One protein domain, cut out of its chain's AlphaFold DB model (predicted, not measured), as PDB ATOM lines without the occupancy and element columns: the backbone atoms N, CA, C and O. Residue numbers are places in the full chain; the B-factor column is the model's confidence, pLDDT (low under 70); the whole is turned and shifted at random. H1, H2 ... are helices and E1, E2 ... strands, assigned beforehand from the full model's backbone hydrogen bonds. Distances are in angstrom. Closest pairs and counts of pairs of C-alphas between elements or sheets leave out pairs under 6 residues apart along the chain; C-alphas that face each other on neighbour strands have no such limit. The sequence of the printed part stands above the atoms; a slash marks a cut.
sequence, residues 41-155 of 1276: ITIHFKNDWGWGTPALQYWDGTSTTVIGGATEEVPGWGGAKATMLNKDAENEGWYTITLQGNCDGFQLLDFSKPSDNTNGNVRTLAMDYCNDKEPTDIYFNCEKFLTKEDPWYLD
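This is residues 41 to 155 of the 1276 residues of the protein "Aamy domain-containing protein" of Roseburia sp. CAG:197_41_10 (UniProt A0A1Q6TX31). With little regular structure, the domain is a sandwich, two four-stranded sheets face to face, with short helix H1 off both sheets. Of 115 printed residues, 44 are in named elements, mostly strand: E1 to E8, then H1. One sheet runs E3 E6 E1 E8, mixed; the other runs E4 E5 E2 E7, antiparallel. It is compact, radius of gyration of the C-alphas 13.5 A, spanning 37 by 30 by 30 A.

E1, residues 41 to 46, is antiparallel to E6, residues 94 to 100, with N 43 and O 97 2.9 A apart, within hydrogen-bond range. E2, residues 54 to 59, is antiparallel to E7, residues 105 to 110, with N 57 and O 107 2.9 A apart, also within range. H1, residues 144 to 147, is too short for an O i to N i+4 pair; its 1 O i to N i+3 pair is within range.

C-alpha 41 opens E1 at (216.452, 356.848, 254.786). E6 is 20.5 A long. E3 is residues 65 to 67, E8 residues 136 to 140; E4, 71 to 73, and E5, 81 to 84, form a hairpin. H1 ends at C-alpha 147, (224.653, 337.590, 241.933).

The printed part has no cut. The E7 to E8 link, 25 residues, is long. pLDDT is under 70 in 47 residues, among them 119 to 138.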
ATOM      1  N   ILE A  41     215.391 357.837 255.063       69.44
ATOM      2  CA  ILE A  41     216.452 356.848 254.786       69.44
ATOM      3  C   ILE A  41     217.571 357.504 253.980       69.44
ATOM      4  O   ILE A  41     217.290 358.177 252.990       69.44
ATOM      5  N   THR A  42     218.828 357.268 254.355       79.88
ATOM      6  CA  THR A  42     220.008 357.657 253.566       79.88
ATOM      7  C   THR A  42     220.645 356.416 252.953       79.88
ATOM      8  O   THR A  42     221.047 355.497 253.662       79.88
ATOM      9  N   ILE A  43     220.748 356.389 251.624       79.81
ATOM     10  CA  ILE A  43     221.393 355.303 250.883       79.81
ATOM     11  C   ILE A  43     222.850 355.683 250.627       79.81
ATOM     12  O   ILE A  43     223.118 356.719 250.012       79.81
ATOM     13  N   HIS A  44     223.771 354.814 251.040       83.00
ATOM     14  CA  HIS A  44     225.198 354.868 250.727       83.00
ATOM     15  C   HIS A  44     225.510 353.867 249.613       83.00
ATOM     16  O   HIS A  44     225.294 352.665 249.762       83.00
ATOM     17  N   PHE A  45     226.024 354.354 248.486       85.19
ATOM     18  CA  PHE A  45     226.343 353.567 247.296       85.19
ATOM     19  C   PHE A  45     227.823 353.722 246.935       85.19
ATOM     20  O   PHE A  45     228.293 354.834 246.679       85.19
ATOM     21  N   LYS A  46     228.559 352.608 246.877       85.56
ATOM     22  CA  LYS A  46     229.946 352.576 246.398       85.56
ATOM     23  C   LYS A  46     229.954 352.303 244.899       85.56
ATOM     24  O   LYS A  46     229.434 351.288 244.441       85.56
ATOM     25  N   ASN A  47     230.547 353.204 244.121       83.88
ATOM     26  CA  ASN A  47     230.543 353.140 242.659       83.88
ATOM     27  C   ASN A  47     231.593 352.157 242.099       83.88
ATOM     28  O   ASN A  47     232.417 352.508 241.253       83.88
ATOM     29  N   ASP A  48     231.555 350.909 242.569       79.75
ATOM     30  CA  ASP A  48     232.431 349.824 242.103       79.75
ATOM     31  C   ASP A  48     232.109 349.377 240.668       79.75
ATOM     32  O   ASP A  48     232.960 348.828 239.973       79.75
ATOM     33  N   TRP A  49     230.904 349.687 240.179       78.12
ATOM     34  CA  TRP A  49     230.502 349.481 238.784       78.12
ATOM     35  C   TRP A  49     231.123 350.496 237.800       78.12
ATOM     36  O   TRP A  49     230.914 350.381 236.592       78.12
ATOM     37  N   GLY A  50     231.890 351.485 238.283       80.56
ATOM     38  CA  GLY A  50     232.645 352.421 237.440       80.56
ATOM     39  C   GLY A  50     231.789 353.415 236.646       80.56
ATOM     40  O   GLY A  50     232.229 353.910 235.607       80.56
ATOM     41  N   TRP A  51     230.568 353.699 237.106       88.12
ATOM     42  CA  TRP A  51     229.606 354.575 236.433       88.12
ATOM     43  C   TRP A  51     230.081 356.031 236.376       88.12
ATOM     44  O   TRP A  51     230.654 356.555 237.333       88.12
ATOM     45  N   GLY A  52     229.802 356.715 235.266       86.44
ATOM     46  CA  GLY A  52     230.228 358.094 235.035       86.44
ATOM     47  C   GLY A  52     229.487 359.118 235.897       86.44
ATOM     48  O   GLY A  52     230.092 360.090 236.356       86.44
ATOM     49  N   THR A  53     228.184 358.940 236.140       88.62
ATOM     50  CA  THR A  53     227.422 359.789 237.073       88.62
ATOM     51  C   THR A  53     226.252 359.019 237.709       88.62
ATOM     52  O   THR A  53     225.174 358.963 237.115       88.62
ATOM     53  N   PRO A  54     226.429 358.431 238.910       91.25
ATOM     54  CA  PRO A  54     225.362 357.716 239.612       91.25
ATOM     55  C   PRO A  54     224.143 358.597 239.925       91.25
ATOM     56  O   PRO A  54     224.272 359.695 240.475       91.25
ATOM     57  N   ALA A  55     222.950 358.090 239.620       89.31
ATOM     58  CA  ALA A  55     221.666 358.724 239.898       89.31
ATOM     59  C   ALA A  55     220.619 357.712 240.390       89.31
ATOM     60  O   ALA A  55     220.682 356.520 240.092       89.31
ATOM     61  N   LEU A  56     219.629 358.221 241.120       87.06
ATOM     62  CA  LEU A  56     218.459 357.507 241.614       87.06
ATOM     63  C   LEU A  56     217.231 357.915 240.797       87.06
ATOM     64  O   LEU A  56     216.860 359.091 240.772       87.06
ATOM     65  N   GLN A  57     216.552 356.955 240.179       84.62
ATOM     66  CA  GLN A  57     215.163 357.129 239.766       84.62
ATOM     67  C   GLN A  57     214.252 356.513 240.821       84.62
ATOM     68  O   GLN A  57     214.476 355.386 241.237       84.62
ATOM     69  N   TYR A  58     213.188 357.217 241.184       78.31
ATOM     70  CA  TYR A  58     212.112 356.720 242.035       78.31
ATOM     71  C   TYR A  58     210.765 356.937 241.339       78.31
ATOM     72  O   TYR A  58     210.661 357.745 240.408       78.31
ATOM     73  N   TRP A  59     209.746 356.211 241.779       72.25
ATOM     74  CA  TRP A  59     208.355 356.428 241.398       72.25
ATOM     75  C   TRP A  59     207.468 356.311 242.637       72.25
ATOM     76  O   TRP A  59     207.665 355.438 243.484       72.25
ATOM     77  N   ASP A  60     206.505 357.220 242.754       58.56
ATOM     78  CA  ASP A  60     205.603 357.281 243.895       58.56
ATOM     79  C   ASP A  60     204.277 357.987 243.561       58.56
ATOM     80  O   ASP A  60     204.205 358.860 242.689       58.56
ATOM     81  N   GLY A  61     203.227 357.640 244.302       52.81
ATOM     82  CA  GLY A  61     201.882 358.213 244.219       52.81
ATOM     83  C   GLY A  61     201.706 359.677 244.665       52.81
ATOM     84  O   GLY A  61     200.575 360.050 244.981       52.81
ATOM     85  N   THR A  62     202.752 360.520 244.639       53.84
ATOM     86  CA  THR A  62     202.801 361.974 244.970       53.84
ATOM     87  C   THR A  62     203.115 362.386 246.425       53.84
ATOM     88  O   THR A  62     202.671 363.446 246.875       53.84
ATOM     89  N   SER A  63     203.932 361.618 247.153       61.03
ATOM     90  CA  SER A  63     204.373 361.916 248.533       61.03
ATOM     91  C   SER A  63     205.890 361.898 248.810       61.03
ATOM     92  O   SER A  63     206.289 362.371 249.874       61.03
ATOM     93  N   THR A  64     206.746 361.401 247.910       67.12
ATOM     94  CA  THR A  64     208.205 361.311 248.148       67.12
ATOM     95  C   THR A  64     208.930 362.637 247.896       67.12
ATOM     96  O   THR A  64     208.725 363.301 246.880       67.12
ATOM     97  N   THR A  65     209.853 363.000 248.789       72.38
ATOM     98  CA  THR A  65     210.865 364.045 248.566       72.38
ATOM     99  C   THR A  65     212.259 363.422 248.573       72.38
ATOM    100  O   THR A  65     212.638 362.744 249.523       72.38
ATOM    101  N   VAL A  66     213.050 363.682 247.528       75.50
ATOM    102  CA  VAL A  66     214.462 363.272 247.463       75.50
ATOM    103  C   VAL A  66     215.368 364.447 247.809       75.50
ATOM    104  O   VAL A  66     215.212 365.546 247.274       75.50
ATOM    105  N   ILE A  67     216.334 364.199 248.689       75.62
ATOM    106  CA  ILE A  67     217.308 365.170 249.184       75.62
ATOM    107  C   ILE A  67     218.703 364.720 248.721       75.62
ATOM    108  O   ILE A  67     219.380 363.917 249.362       75.62
ATOM    109  N   GLY A  68     219.121 365.241 247.567       65.62
ATOM    110  CA  GLY A  68     220.437 365.017 246.966       65.62
ATOM    111  C   GLY A  68     220.513 365.568 245.540       65.62
ATOM    112  O   GLY A  68     219.488 365.680 244.875       65.62
ATOM    113  N   GLY A  69     221.717 365.939 245.097       72.50
ATOM    114  CA  GLY A  69     222.050 366.287 243.714       72.50
ATOM    115  C   GLY A  69     221.110 367.253 242.982       72.50
ATOM    116  O   GLY A  69     220.592 368.224 243.538       72.50
ATOM    117  N   ALA A  70     220.945 367.000 241.683       81.12
ATOM    118  CA  ALA A  70     220.017 367.694 240.796       81.12
ATOM    119  C   ALA A  70     219.123 366.667 240.089       81.12
ATOM    120  O   ALA A  70     219.593 365.585 239.729       81.12
ATOM    121  N   THR A  71     217.847 367.008 239.892       85.12
ATOM    122  CA  THR A  71     216.856 366.144 239.233       85.12
ATOM    123  C   THR A  71     216.644 366.562 237.780       85.12
ATOM    124  O   THR A  71     216.073 367.624 237.515       85.12
ATOM    125  N   GLU A  72     217.041 365.710 236.838       88.38
ATOM    126  CA  GLU A  72     216.942 365.955 235.393       88.38
ATOM    127  C   GLU A  72     216.170 364.832 234.670       88.38
ATOM    128  O   GLU A  72     215.876 363.781 235.241       88.38
ATOM    129  N   GLU A  73     215.764 365.079 233.420       88.81
ATOM    130  CA  GLU A  73     215.071 364.090 232.581       88.81
ATOM    131  C   GLU A  73     216.083 363.116 231.967       88.81
ATOM    132  O   GLU A  73     217.049 363.542 231.333       88.81
ATOM    133  N   VAL A  74     215.867 361.812 232.154       85.12
ATOM    134  CA  VAL A  74     216.817 360.768 231.750       85.12
ATOM    135  C   VAL A  74     216.820 360.631 230.218       85.12
ATOM    136  O   VAL A  74     215.771 360.342 229.626       85.12
ATOM    137  N   PRO A  75     217.973 360.809 229.538       80.69
ATOM    138  CA  PRO A  75     218.040 360.784 228.079       80.69
ATOM    139  C   PRO A  75     217.458 359.507 227.454       80.69
ATOM    140  O   PRO A  75     217.945 358.399 227.666       80.69
ATOM    141  N   GLY A  76     216.417 359.676 226.635       80.00
ATOM    142  CA  GLY A  76     215.749 358.586 225.915       80.00
ATOM    143  C   GLY A  76     214.632 357.869 226.684       80.00
ATOM    144  O   GLY A  76     213.927 357.069 226.078       80.00
ATOM    145  N   TRP A  77     214.411 358.179 227.966       84.44
ATOM    146  CA  TRP A  77     213.409 357.516 228.820       84.44
ATOM    147  C   TRP A  77     212.037 358.229 228.848       84.44
ATOM    148  O   TRP A  77     211.209 357.982 229.720       84.44
ATOM    149  N   GLY A  78     211.769 359.111 227.877       78.50
ATOM    150  CA  GLY A  78     210.416 359.591 227.559       78.50
ATOM    151  C   GLY A  78     209.706 360.394 228.657       78.50
ATOM    152  O   GLY A  78     208.530 360.145 228.913       78.50
ATOM    153  N   GLY A  79     210.386 361.354 229.292       79.19
ATOM    154  CA  GLY A  79     209.827 362.183 230.369       79.19
ATOM    155  C   GLY A  79     210.139 361.699 231.788       79.19
ATOM    156  O   GLY A  79     209.928 362.453 232.741       79.19
ATOM    157  N   ALA A  80     210.658 360.477 231.950       82.50
ATOM    158  CA  ALA A  80     211.080 359.963 233.250       82.50
ATOM    159  C   ALA A  80     212.318 360.714 233.774       82.50
ATOM    160  O   ALA A  80     213.220 361.069 233.011       82.50
ATOM    161  N   LYS A  81     212.371 360.953 235.087       86.81
ATOM    162  CA  LYS A  81     213.448 361.714 235.738       86.81
ATOM    163  C   LYS A  81     214.303 360.839 236.643       86.81
ATOM    164  O   LYS A  81     213.876 359.760 237.054       86.81
ATOM    165  N   ALA A  82     215.497 361.330 236.945       87.19
ATOM    166  CA  ALA A  82     216.376 360.793 237.972       87.19
ATOM    167  C   ALA A  82     217.101 361.939 238.684       87.19
ATOM    168  O   ALA A  82     217.274 363.025 238.123       87.19
ATOM    169  N   THR A  83     217.514 361.688 239.919       90.44
ATOM    170  CA  THR A  83     218.217 362.633 240.784       90.44
ATOM    171  C   THR A  83     219.629 362.124 241.032       90.44
ATOM    172  O   THR A  83     219.800 361.004 241.505       90.44
ATOM    173  N   MET A  84     220.641 362.930 240.707       90.88
ATOM    174  CA  MET A  84     222.047 362.563 240.924       90.88
ATOM    175  C   MET A  84     222.322 362.270 242.405       90.88
ATOM    176  O   MET A  84     221.838 363.001 243.272       90.88
ATOM    177  N   LEU A  85     223.138 361.258 242.707       90.38
ATOM    178  CA  LEU A  85     223.661 361.079 244.063       90.38
ATOM    179  C   LEU A  85     224.743 362.141 244.333       90.38
ATOM    180  O   LEU A  85     225.496 362.534 243.436       90.38
ATOM    181  N   ASN A  86     224.858 362.595 245.581       88.25
ATOM    182  CA  ASN A  86     225.986 363.421 246.010       88.25
ATOM    183  C   ASN A  86     227.246 362.542 246.076       88.25
ATOM    184  O   ASN A  86     227.155 361.431 246.582       88.25
ATOM    185  N   LYS A  87     228.423 363.012 245.634       84.69
ATOM    186  CA  LYS A  87     229.685 362.319 245.970       84.69
ATOM    187  C   LYS A  87     229.996 362.566 247.449       84.69
ATOM    188  O   LYS A  87     229.895 363.710 247.897       84.69
ATOM    189  N   ASP A  88     230.397 361.527 248.174       78.69
ATOM    190  CA  ASP A  88     230.975 361.680 249.508       78.69
ATOM    191  C   ASP A  88     232.293 362.487 249.414       78.69
ATOM    192  O   ASP A  88     233.075 362.355 248.465       78.69
ATOM    193  N   ALA A  89     232.495 363.396 250.367       73.50
ATOM    194  CA  ALA A  89     233.659 364.271 250.445       73.50
ATOM    195  C   ALA A  89     234.803 363.681 251.289       73.50
ATOM    196  O   ALA A  89     235.940 364.135 251.151       73.50
ATOM    197  N   GLU A  90     234.510 362.699 252.145       67.69
ATOM    198  CA  GLU A  90     235.466 362.059 253.053       67.69
ATOM    199  C   GLU A  90     235.836 360.642 252.577       67.69
ATOM    200  O   GLU A  90     236.995 360.247 252.712       67.69
ATOM    201  N   ASN A  91     234.916 359.924 251.916       74.12
ATOM    202  CA  ASN A  91     235.154 358.573 251.387       74.12
ATOM    203  C   ASN A  91     235.202 358.542 249.845       74.12
ATOM    204  O   ASN A  91     234.190 358.683 249.159       74.12
ATOM    205  N   GLU A  92     236.382 358.313 249.256       77.31
ATOM    206  CA  GLU A  92     236.513 358.238 247.795       77.31
ATOM    207  C   GLU A  92     235.792 357.007 247.208       77.31
ATOM    208  O   GLU A  92     235.945 355.883 247.679       77.31
ATOM    209  N   GLY A  93     235.003 357.234 246.152       79.56
ATOM    210  CA  GLY A  93     234.218 356.207 245.456       79.56
ATOM    211  C   GLY A  93     232.791 356.046 245.984       79.56
ATOM    212  O   GLY A  93     231.960 355.461 245.287       79.56
ATOM    213  N   TRP A  94     232.482 356.608 247.155       85.75
ATOM    214  CA  TRP A  94     231.144 356.586 247.744       85.75
ATOM    215  C   TRP A  94     230.279 357.771 247.309       85.75
ATOM    216  O   TRP A  94     230.758 358.870 247.007       85.75
ATOM    217  N   TYR A  95     228.976 357.514 247.276       89.06
ATOM    218  CA  TYR A  95     227.929 358.438 246.876       89.06
ATOM    219  C   TYR A  95     226.706 358.266 247.784       89.06
ATOM    220  O   TYR A  95     226.384 357.146 248.177       89.06
ATOM    221  N   THR A  96     226.002 359.356 248.096       86.31
ATOM    222  CA  THR A  96     224.867 359.355 249.031       86.31
ATOM    223  C   THR A  96     223.638 360.084 248.497       86.31
ATOM    224  O   THR A  96     223.735 361.056 247.737       86.31
ATOM    225  N   ILE A  97     222.457 359.619 248.906       85.62
ATOM    226  CA  ILE A  97     221.174 360.284 248.643       85.62
ATOM    227  C   ILE A  97     220.147 359.924 249.721       85.62
ATOM    228  O   ILE A  97     220.093 358.778 250.165       85.62
ATOM    229  N   THR A  98     219.334 360.894 250.143       82.06
ATOM    230  CA  THR A  98     218.328 360.693 251.198       82.06
ATOM    231  C   THR A  98     216.914 360.739 250.617       82.06
ATOM    232  O   THR A  98     216.572 361.641 249.849       82.06
ATOM    233  N   LEU A  99     216.084 359.768 250.998       76.12
ATOM    234  CA  LEU A  99     214.655 359.661 250.700       76.12
ATOM    235  C   LEU A  99     213.845 360.078 251.934       76.12
ATOM    236  O   LEU A  99     214.145 359.642 253.047       76.12
ATOM    237  N   GLN A 100     212.819 360.907 251.734       71.50
ATOM    238  CA  GLN A 100     211.908 361.385 252.776       71.50
ATOM    239  C   GLN A 100     210.448 361.188 252.343       71.50
ATOM    240  O   GLN A 100     210.024 361.717 251.313       71.50
ATOM    241  N   GLY A 101     209.672 360.467 253.157       63.28
ATOM    242  CA  GLY A 101     208.317 360.019 252.815       63.28
ATOM    243  C   GLY A 101     208.293 358.786 251.901       63.28
ATOM    244  O   GLY A 101     209.305 358.408 251.317       63.28
ATOM    245  N   ASN A 102     207.125 358.146 251.801       58.84
ATOM    246  CA  ASN A 102     206.986 356.809 251.219       58.84
ATOM    247  C   ASN A 102     207.034 356.822 249.678       58.84
ATOM    248  O   ASN A 102     206.247 357.538 249.045       58.84
ATOM    249  N   CYS A 103     207.904 355.982 249.099       62.09
ATOM    250  CA  CYS A 103     207.992 355.704 247.661       62.09
ATOM    251  C   CYS A 103     207.475 354.301 247.300       62.09
ATOM    252  O   CYS A 103     207.720 353.344 248.034       62.09
ATOM    253  N   ASP A 104     206.844 354.154 246.131       60.56
ATOM    254  CA  ASP A 104     206.359 352.854 245.633       60.56
ATOM    255  C   ASP A 104     207.502 351.987 245.058       60.56
ATOM    256  O   ASP A 104     207.365 350.772 244.902       60.56
ATOM    257  N   GLY A 105     208.645 352.600 244.736       66.50
ATOM    258  CA  GLY A 105     209.891 351.915 244.394       66.50
ATOM    259  C   GLY A 105     210.956 352.845 243.808       66.50
ATOM    260  O   GLY A 105     210.699 354.015 243.506       66.50
ATOM    261  N   PHE A 106     212.173 352.319 243.646       75.00
ATOM    262  CA  PHE A 106     213.289 353.033 243.026       75.00
ATOM    263  C   PHE A 106     214.271 352.102 242.300       75.00
ATOM    264  O   PHE A 106     214.233 350.883 242.451       75.00
ATOM    265  N   GLN A 107     215.166 352.694 241.507       79.19
ATOM    266  CA  GLN A 107     216.299 352.039 240.856       79.19
ATOM    267  C   GLN A 107     217.502 352.991 240.728       79.19
ATOM    268  O   GLN A 107     217.334 354.210 240.632       79.19
ATOM    269  N   LEU A 108     218.713 352.434 240.693       84.25
ATOM    270  CA  LEU A 108     219.957 353.180 240.475       84.25
ATOM    271  C   LEU A 108     220.392 353.075 239.003       84.25
ATOM    272  O   LEU A 108     220.181 352.047 238.356       84.25
ATOM    273  N   LEU A 109     220.996 354.137 238.466       86.25
ATOM    274  CA  LEU A 109     221.487 354.203 237.086       86.25
ATOM    275  C   LEU A 109     222.719 355.103 236.923       86.25
ATOM    276  O   LEU A 109     222.898 356.063 237.671       86.25
ATOM    277  N   ASP A 110     223.514 354.857 235.882       90.31
ATOM    278  CA  ASP A 110     224.455 355.844 235.354       90.31
ATOM    279  C   ASP A 110     223.701 356.855 234.478       90.31
ATOM    280  O   ASP A 110     223.294 356.558 233.353       90.31
ATOM    281  N   PHE A 111     223.536 358.089 234.954       88.25
ATOM    282  CA  PHE A 111     222.892 359.147 234.173       88.25
ATOM    283  C   PHE A 111     223.696 359.526 232.917       88.25
ATOM    284  O   PHE A 111     223.125 359.992 231.930       88.25
ATOM    285  N   SER A 112     225.017 359.298 232.913       86.12
ATOM    286  CA  SER A 112     225.867 359.537 231.741       86.12
ATOM    287  C   SER A 112     225.701 358.464 230.654       86.12
ATOM    288  O   SER A 112     225.950 358.734 229.475       86.12
ATOM    289  N   LYS A 113     225.214 357.271 231.030       88.19
ATOM    290  CA  LYS A 113     224.943 356.137 230.138       88.19
ATOM    291  C   LYS A 113     223.704 355.351 230.619       88.19
ATOM    292  O   LYS A 113     223.849 354.228 231.093       88.19
ATOM    293  N   PRO A 114     222.468 355.873 230.448       84.19
ATOM    294  CA  PRO A 114     221.262 355.296 231.067       84.19
ATOM    295  C   PRO A 114     220.880 353.864 230.659       84.19
ATOM    296  O   PRO A 114     219.915 353.324 231.186       84.19
ATOM    297  N   SER A 115     221.596 353.216 229.734       79.69
ATOM    298  CA  SER A 115     221.493 351.763 229.530       79.69
ATOM    299  C   SER A 115     222.014 350.947 230.718       79.69
ATOM    300  O   SER A 115     221.691 349.767 230.822       79.69
ATOM    301  N   ASP A 116     222.811 351.564 231.588       81.69
ATOM    302  CA  ASP A 116     223.554 350.914 232.658       81.69
ATOM    303  C   ASP A 116     222.852 351.272 233.971       81.69
ATOM    304  O   ASP A 116     223.026 352.355 234.529       81.69
ATOM    305  N   ASN A 117     221.935 350.400 234.385       81.56
ATOM    306  CA  ASN A 117     220.992 350.640 235.471       81.56
ATOM    307  C   ASN A 117     220.543 349.316 236.114       81.56
ATOM    308  O   ASN A 117     220.715 348.247 235.525       81.56
ATOM    309  N   THR A 118     219.934 349.381 237.300       72.06
ATOM    310  CA  THR A 118     219.456 348.197 238.047       72.06
ATOM    311  C   THR A 118     218.144 347.589 237.505       72.06
ATOM    312  O   THR A 118     217.597 346.654 238.089       72.06
ATOM    313  N   ASN A 119     217.686 348.072 236.346       63.84
ATOM    314  CA  ASN A 119     216.785 347.425 235.387       63.84
ATOM    315  C   ASN A 119     215.397 347.032 235.913       63.84
ATOM    316  O   ASN A 119     214.856 345.986 235.559       63.84
ATOM    317  N   GLY A 120     214.810 347.894 236.748       56.19
ATOM    318  CA  GLY A 120     213.392 347.840 237.114       56.19
ATOM    319  C   GLY A 120     212.936 346.608 237.906       56.19
ATOM    320  O   GLY A 120     211.731 346.370 237.984       56.19
ATOM    321  N   ASN A 121     213.850 345.828 238.494       48.59
ATOM    322  CA  ASN A 121     213.493 344.726 239.392       48.59
ATOM    323  C   ASN A 121     212.879 345.284 240.687       48.59
ATOM    324  O   ASN A 121     213.595 345.626 241.627       48.59
ATOM    325  N   VAL A 122     211.550 345.397 240.723       51.06
ATOM    326  CA  VAL A 122     210.817 345.960 241.863       51.06
ATOM    327  C   VAL A 122     210.919 345.031 243.073       51.06
ATOM    328  O   VAL A 122     210.239 344.009 243.146       51.06
ATOM    329  N   ARG A 123     211.739 345.421 244.048       48.53
ATOM    330  CA  ARG A 123     211.668 344.952 245.435       48.53
ATOM    331  C   ARG A 123     211.478 346.172 246.331       48.53
ATOM    332  O   ARG A 123     212.283 347.101 246.295       48.53
ATOM    333  N   THR A 124     210.375 346.196 247.069       48.47
ATOM    334  CA  THR A 124     209.934 347.369 247.829       48.47
ATOM    335  C   THR A 124     210.718 347.491 249.129       48.47
ATOM    336  O   THR A 124     210.592 346.646 250.010       48.47
ATOM    337  N   LEU A 125     211.503 348.559 249.271       48.16
ATOM    338  CA  LEU A 125     212.193 348.862 250.522       48.16
ATOM    339  C   LEU A 125     211.159 349.384 251.534       48.16
ATOM    340  O   LEU A 125     210.597 350.461 251.346       48.16
ATOM    341  N   ALA A 126     210.865 348.603 252.575       46.47
ATOM    342  CA  ALA A 126     209.841 348.939 253.562       46.47
ATOM    343  C   ALA A 126     210.291 350.120 254.442       46.47
ATOM    344  O   ALA A 126     211.009 349.947 255.427       46.47
ATOM    345  N   MET A 127     209.880 351.339 254.085       46.34
ATOM    346  CA  MET A 127     210.342 352.566 254.752       46.34
ATOM    347  C   MET A 127     209.791 352.745 256.179       46.34
ATOM    348  O   MET A 127     210.347 353.519 256.960       46.34
ATOM    349  N   ASP A 128     208.731 352.015 256.532       41.28
ATOM    350  CA  ASP A 128     207.890 352.213 257.725       41.28
ATOM    351  C   ASP A 128     208.567 351.878 259.076       41.28
ATOM    352  O   ASP A 128     207.948 351.987 260.135       41.28
ATOM    353  N   TYR A 129     209.847 351.491 259.065       46.91
ATOM    354  CA  TYR A 129     210.633 351.155 260.262       46.91
ATOM    355  C   TYR A 129     211.423 352.336 260.861       46.91
ATOM    356  O   TYR A 129     212.028 352.189 261.924       46.91
ATOM    357  N   CYS A 130     211.412 353.509 260.218       45.62
ATOM    358  CA  CYS A 130     212.225 354.668 260.613       45.62
ATOM    359  C   CYS A 130     211.522 355.586 261.636       45.62
ATOM    360  O   CYS A 130     210.320 355.829 261.551       45.62
ATOM    361  N   ASN A 131     212.283 356.157 262.576       42.28
ATOM    362  CA  ASN A 131     211.791 357.081 263.612       42.28
ATOM    363  C   ASN A 131     211.772 358.548 263.116       42.28
ATOM    364  O   ASN A 131     212.625 358.947 262.326       42.28
ATOM    365  N   ASP A 132     210.868 359.382 263.643       45.09
ATOM    366  CA  ASP A 132     210.547 360.758 263.191       45.09
ATOM    367  C   ASP A 132     211.691 361.807 263.282       45.09
ATOM    368  O   ASP A 132     211.433 363.012 263.182       45.09
ATOM    369  N   LYS A 133     212.940 361.421 263.587       46.12
ATOM    370  CA  LYS A 133     213.986 362.362 264.050       46.12
ATOM    371  C   LYS A 133     215.377 362.206 263.453       46.12
ATOM    372  O   LYS A 133     216.059 363.218 263.327       46.12
ATOM    373  N   GLU A 134     215.804 360.996 263.111       50.97
ATOM    374  CA  GLU A 134     217.140 360.732 262.559       50.97
ATOM    375  C   GLU A 134     216.997 359.751 261.384       50.97
ATOM    376  O   GLU A 134     216.176 358.831 261.472       50.97
ATOM    377  N   PRO A 135     217.700 359.969 260.256       56.84
ATOM    378  CA  PRO A 135     217.622 359.077 259.106       56.84
ATOM    379  C   PRO A 135     218.263 357.730 259.434       56.84
ATOM    380  O   PRO A 135     219.236 357.665 260.179       56.84
ATOM    381  N   THR A 136     217.736 356.654 258.854       63.62
ATOM    382  CA  THR A 136     218.407 355.347 258.898       63.62
ATOM    383  C   THR A 136     219.359 355.235 257.711       63.62
ATOM    384  O   THR A 136     218.929 355.354 256.562       63.62
ATOM    385  N   ASP A 137     220.646 355.038 257.984       68.56
ATOM    386  CA  ASP A 137     221.676 354.805 256.971       68.56
ATOM    387  C   ASP A 137     221.679 353.334 256.523       68.56
ATOM    388  O   ASP A 137     221.685 352.428 257.358       68.56
ATOM    389  N   ILE A 138     221.689 353.094 255.208       68.50
ATOM    390  CA  ILE A 138     221.803 351.754 254.609       68.50
ATOM    391  C   ILE A 138     222.889 351.721 253.532       68.50
ATOM    392  O   ILE A 138     223.028 352.665 252.751       68.50
ATOM    393  N   TYR A 139     223.633 350.618 253.456       71.44
ATOM    394  CA  TYR A 139     224.754 350.445 252.529       71.44
ATOM    395  C   TYR A 139     224.380 349.479 251.399       71.44
ATOM    396  O   TYR A 139     223.981 348.343 251.648       71.44
ATOM    397  N   PHE A 140     224.492 349.928 250.145       72.56
ATOM    398  CA  PHE A 140     224.154 349.138 248.958       72.56
ATOM    399  C   PHE A 140     225.302 348.181 248.593       72.56
ATOM    400  O   PHE A 140     226.412 348.627 248.299       72.56
ATOM    401  N   ASN A 141     225.037 346.872 248.560       70.81
ATOM    402  CA  ASN A 141     226.013 345.858 248.165       70.81
ATOM    403  C   ASN A 141     225.935 345.581 246.651       70.81
ATOM    404  O   ASN A 141     225.106 344.809 246.162       70.81
ATOM    405  N   CYS A 142     226.845 346.217 245.914       68.00
ATOM    406  CA  CYS A 142     226.966 346.147 244.458       68.00
ATOM    407  C   CYS A 142     227.317 344.754 243.901       68.00
ATOM    408  O   CYS A 142     227.081 344.503 242.721       68.00
ATOM    409  N   GLU A 143     227.881 343.860 244.715       68.81
ATOM    410  CA  GLU A 143     228.284 342.509 244.310       68.81
ATOM    411  C   GLU A 143     227.118 341.526 244.461       68.81
ATOM    412  O   GLU A 143     226.684 340.929 243.474       68.81
ATOM    413  N   LYS A 144     226.506 341.474 245.654       65.81
ATOM    414  CA  LYS A 144     225.312 340.653 245.922       65.81
ATOM    415  C   LYS A 144     224.122 341.015 245.034       65.81
ATOM    416  O   LYS A 144     223.367 340.145 244.601       65.81
ATOM    417  N   PHE A 145     223.980 342.294 244.678       63.03
ATOM    418  CA  PHE A 145     222.962 342.714 243.713       63.03
ATOM    419  C   PHE A 145     223.166 342.095 242.312       63.03
ATOM    420  O   PHE A 145     222.188 341.812 241.618       63.03
ATOM    421  N   LEU A 146     224.415 341.857 241.888       62.12
ATOM    422  CA  LEU A 146     224.722 341.227 240.597       62.12
ATOM    423  C   LEU A 146     224.547 339.701 240.628       62.12
ATOM    424  O   LEU A 146     224.043 339.142 239.651       62.12
ATOM    425  N   THR A 147     224.904 339.035 241.733       60.94
ATOM    426  CA  THR A 147     224.653 337.590 241.933       60.94
ATOM    427  C   THR A 147     223.171 337.276 242.181       60.94
ATOM    428  O   THR A 147     222.730 336.160 241.903       60.94
ATOM    429  N   LYS A 148     222.380 338.288 242.577       61.22
ATOM    430  CA  LYS A 148     220.967 338.221 243.010       61.22
ATOM    431  C   LYS A 148     220.772 337.544 244.369       61.22
ATOM    432  O   LYS A 148     219.724 336.950 244.620       61.22
ATOM    433  N   GLU A 149     221.768 337.652 245.235       54.06
ATOM    434  CA  GLU A 149     221.736 337.111 246.589       54.06
ATOM    435  C   GLU A 149     221.167 338.152 247.558       54.06
ATOM    436  O   GLU A 149     221.631 339.291 247.629       54.06
ATOM    437  N   ASP A 150     220.149 337.766 248.326       53.28
ATOM    438  CA  ASP A 150     219.636 338.589 249.418       53.28
ATOM    439  C   ASP A 150     220.522 338.402 250.680       53.28
ATOM    440  O   ASP A 150     220.962 337.285 250.960       53.28
ATOM    441  N   PRO A 151     220.804 339.455 251.475       56.78
ATOM    442  CA  PRO A 151     220.433 340.849 251.260       56.78
ATOM    443  C   PRO A 151     221.477 341.625 250.429       56.78
ATOM    444  O   PRO A 151     222.689 341.486 250.598       56.78
ATOM    445  N   TRP A 152     220.975 342.519 249.578       57.09
ATOM    446  CA  TRP A 152     221.728 343.488 248.763       57.09
ATOM    447  C   TRP A 152     221.790 344.883 249.423       57.09
ATOM    448  O   TRP A 152     222.441 345.785 248.900       57.09
ATOM    449  N   TYR A 153     221.178 345.041 250.601       63.56
ATOM    450  CA  TYR A 153     221.418 346.141 251.539       63.56
ATOM    451  C   TYR A 153     222.009 345.602 252.834       63.56
ATOM    452  O   TYR A 153     221.634 344.517 253.277       63.56
ATOM    453  N   LEU A 154     222.877 346.383 253.465       60.22
ATOM    454  CA  LEU A 154     223.467 346.065 254.758       60.22
ATOM    455  C   LEU A 154     223.281 347.225 255.744       60.22
ATOM    456  O   LEU A 154     223.199 348.393 255.351       60.22
ATOM    457  N   ASP A 155     223.230 346.875 257.028       57.84
ATOM    458  CA  ASP A 155     223.334 347.815 258.146       57.84
ATOM    459  C   ASP A 155     224.736 348.458 258.249       57.84
ATOM    460  O   ASP A 155     225.664 348.114 257.512       57.84
TER     461      ASP A 155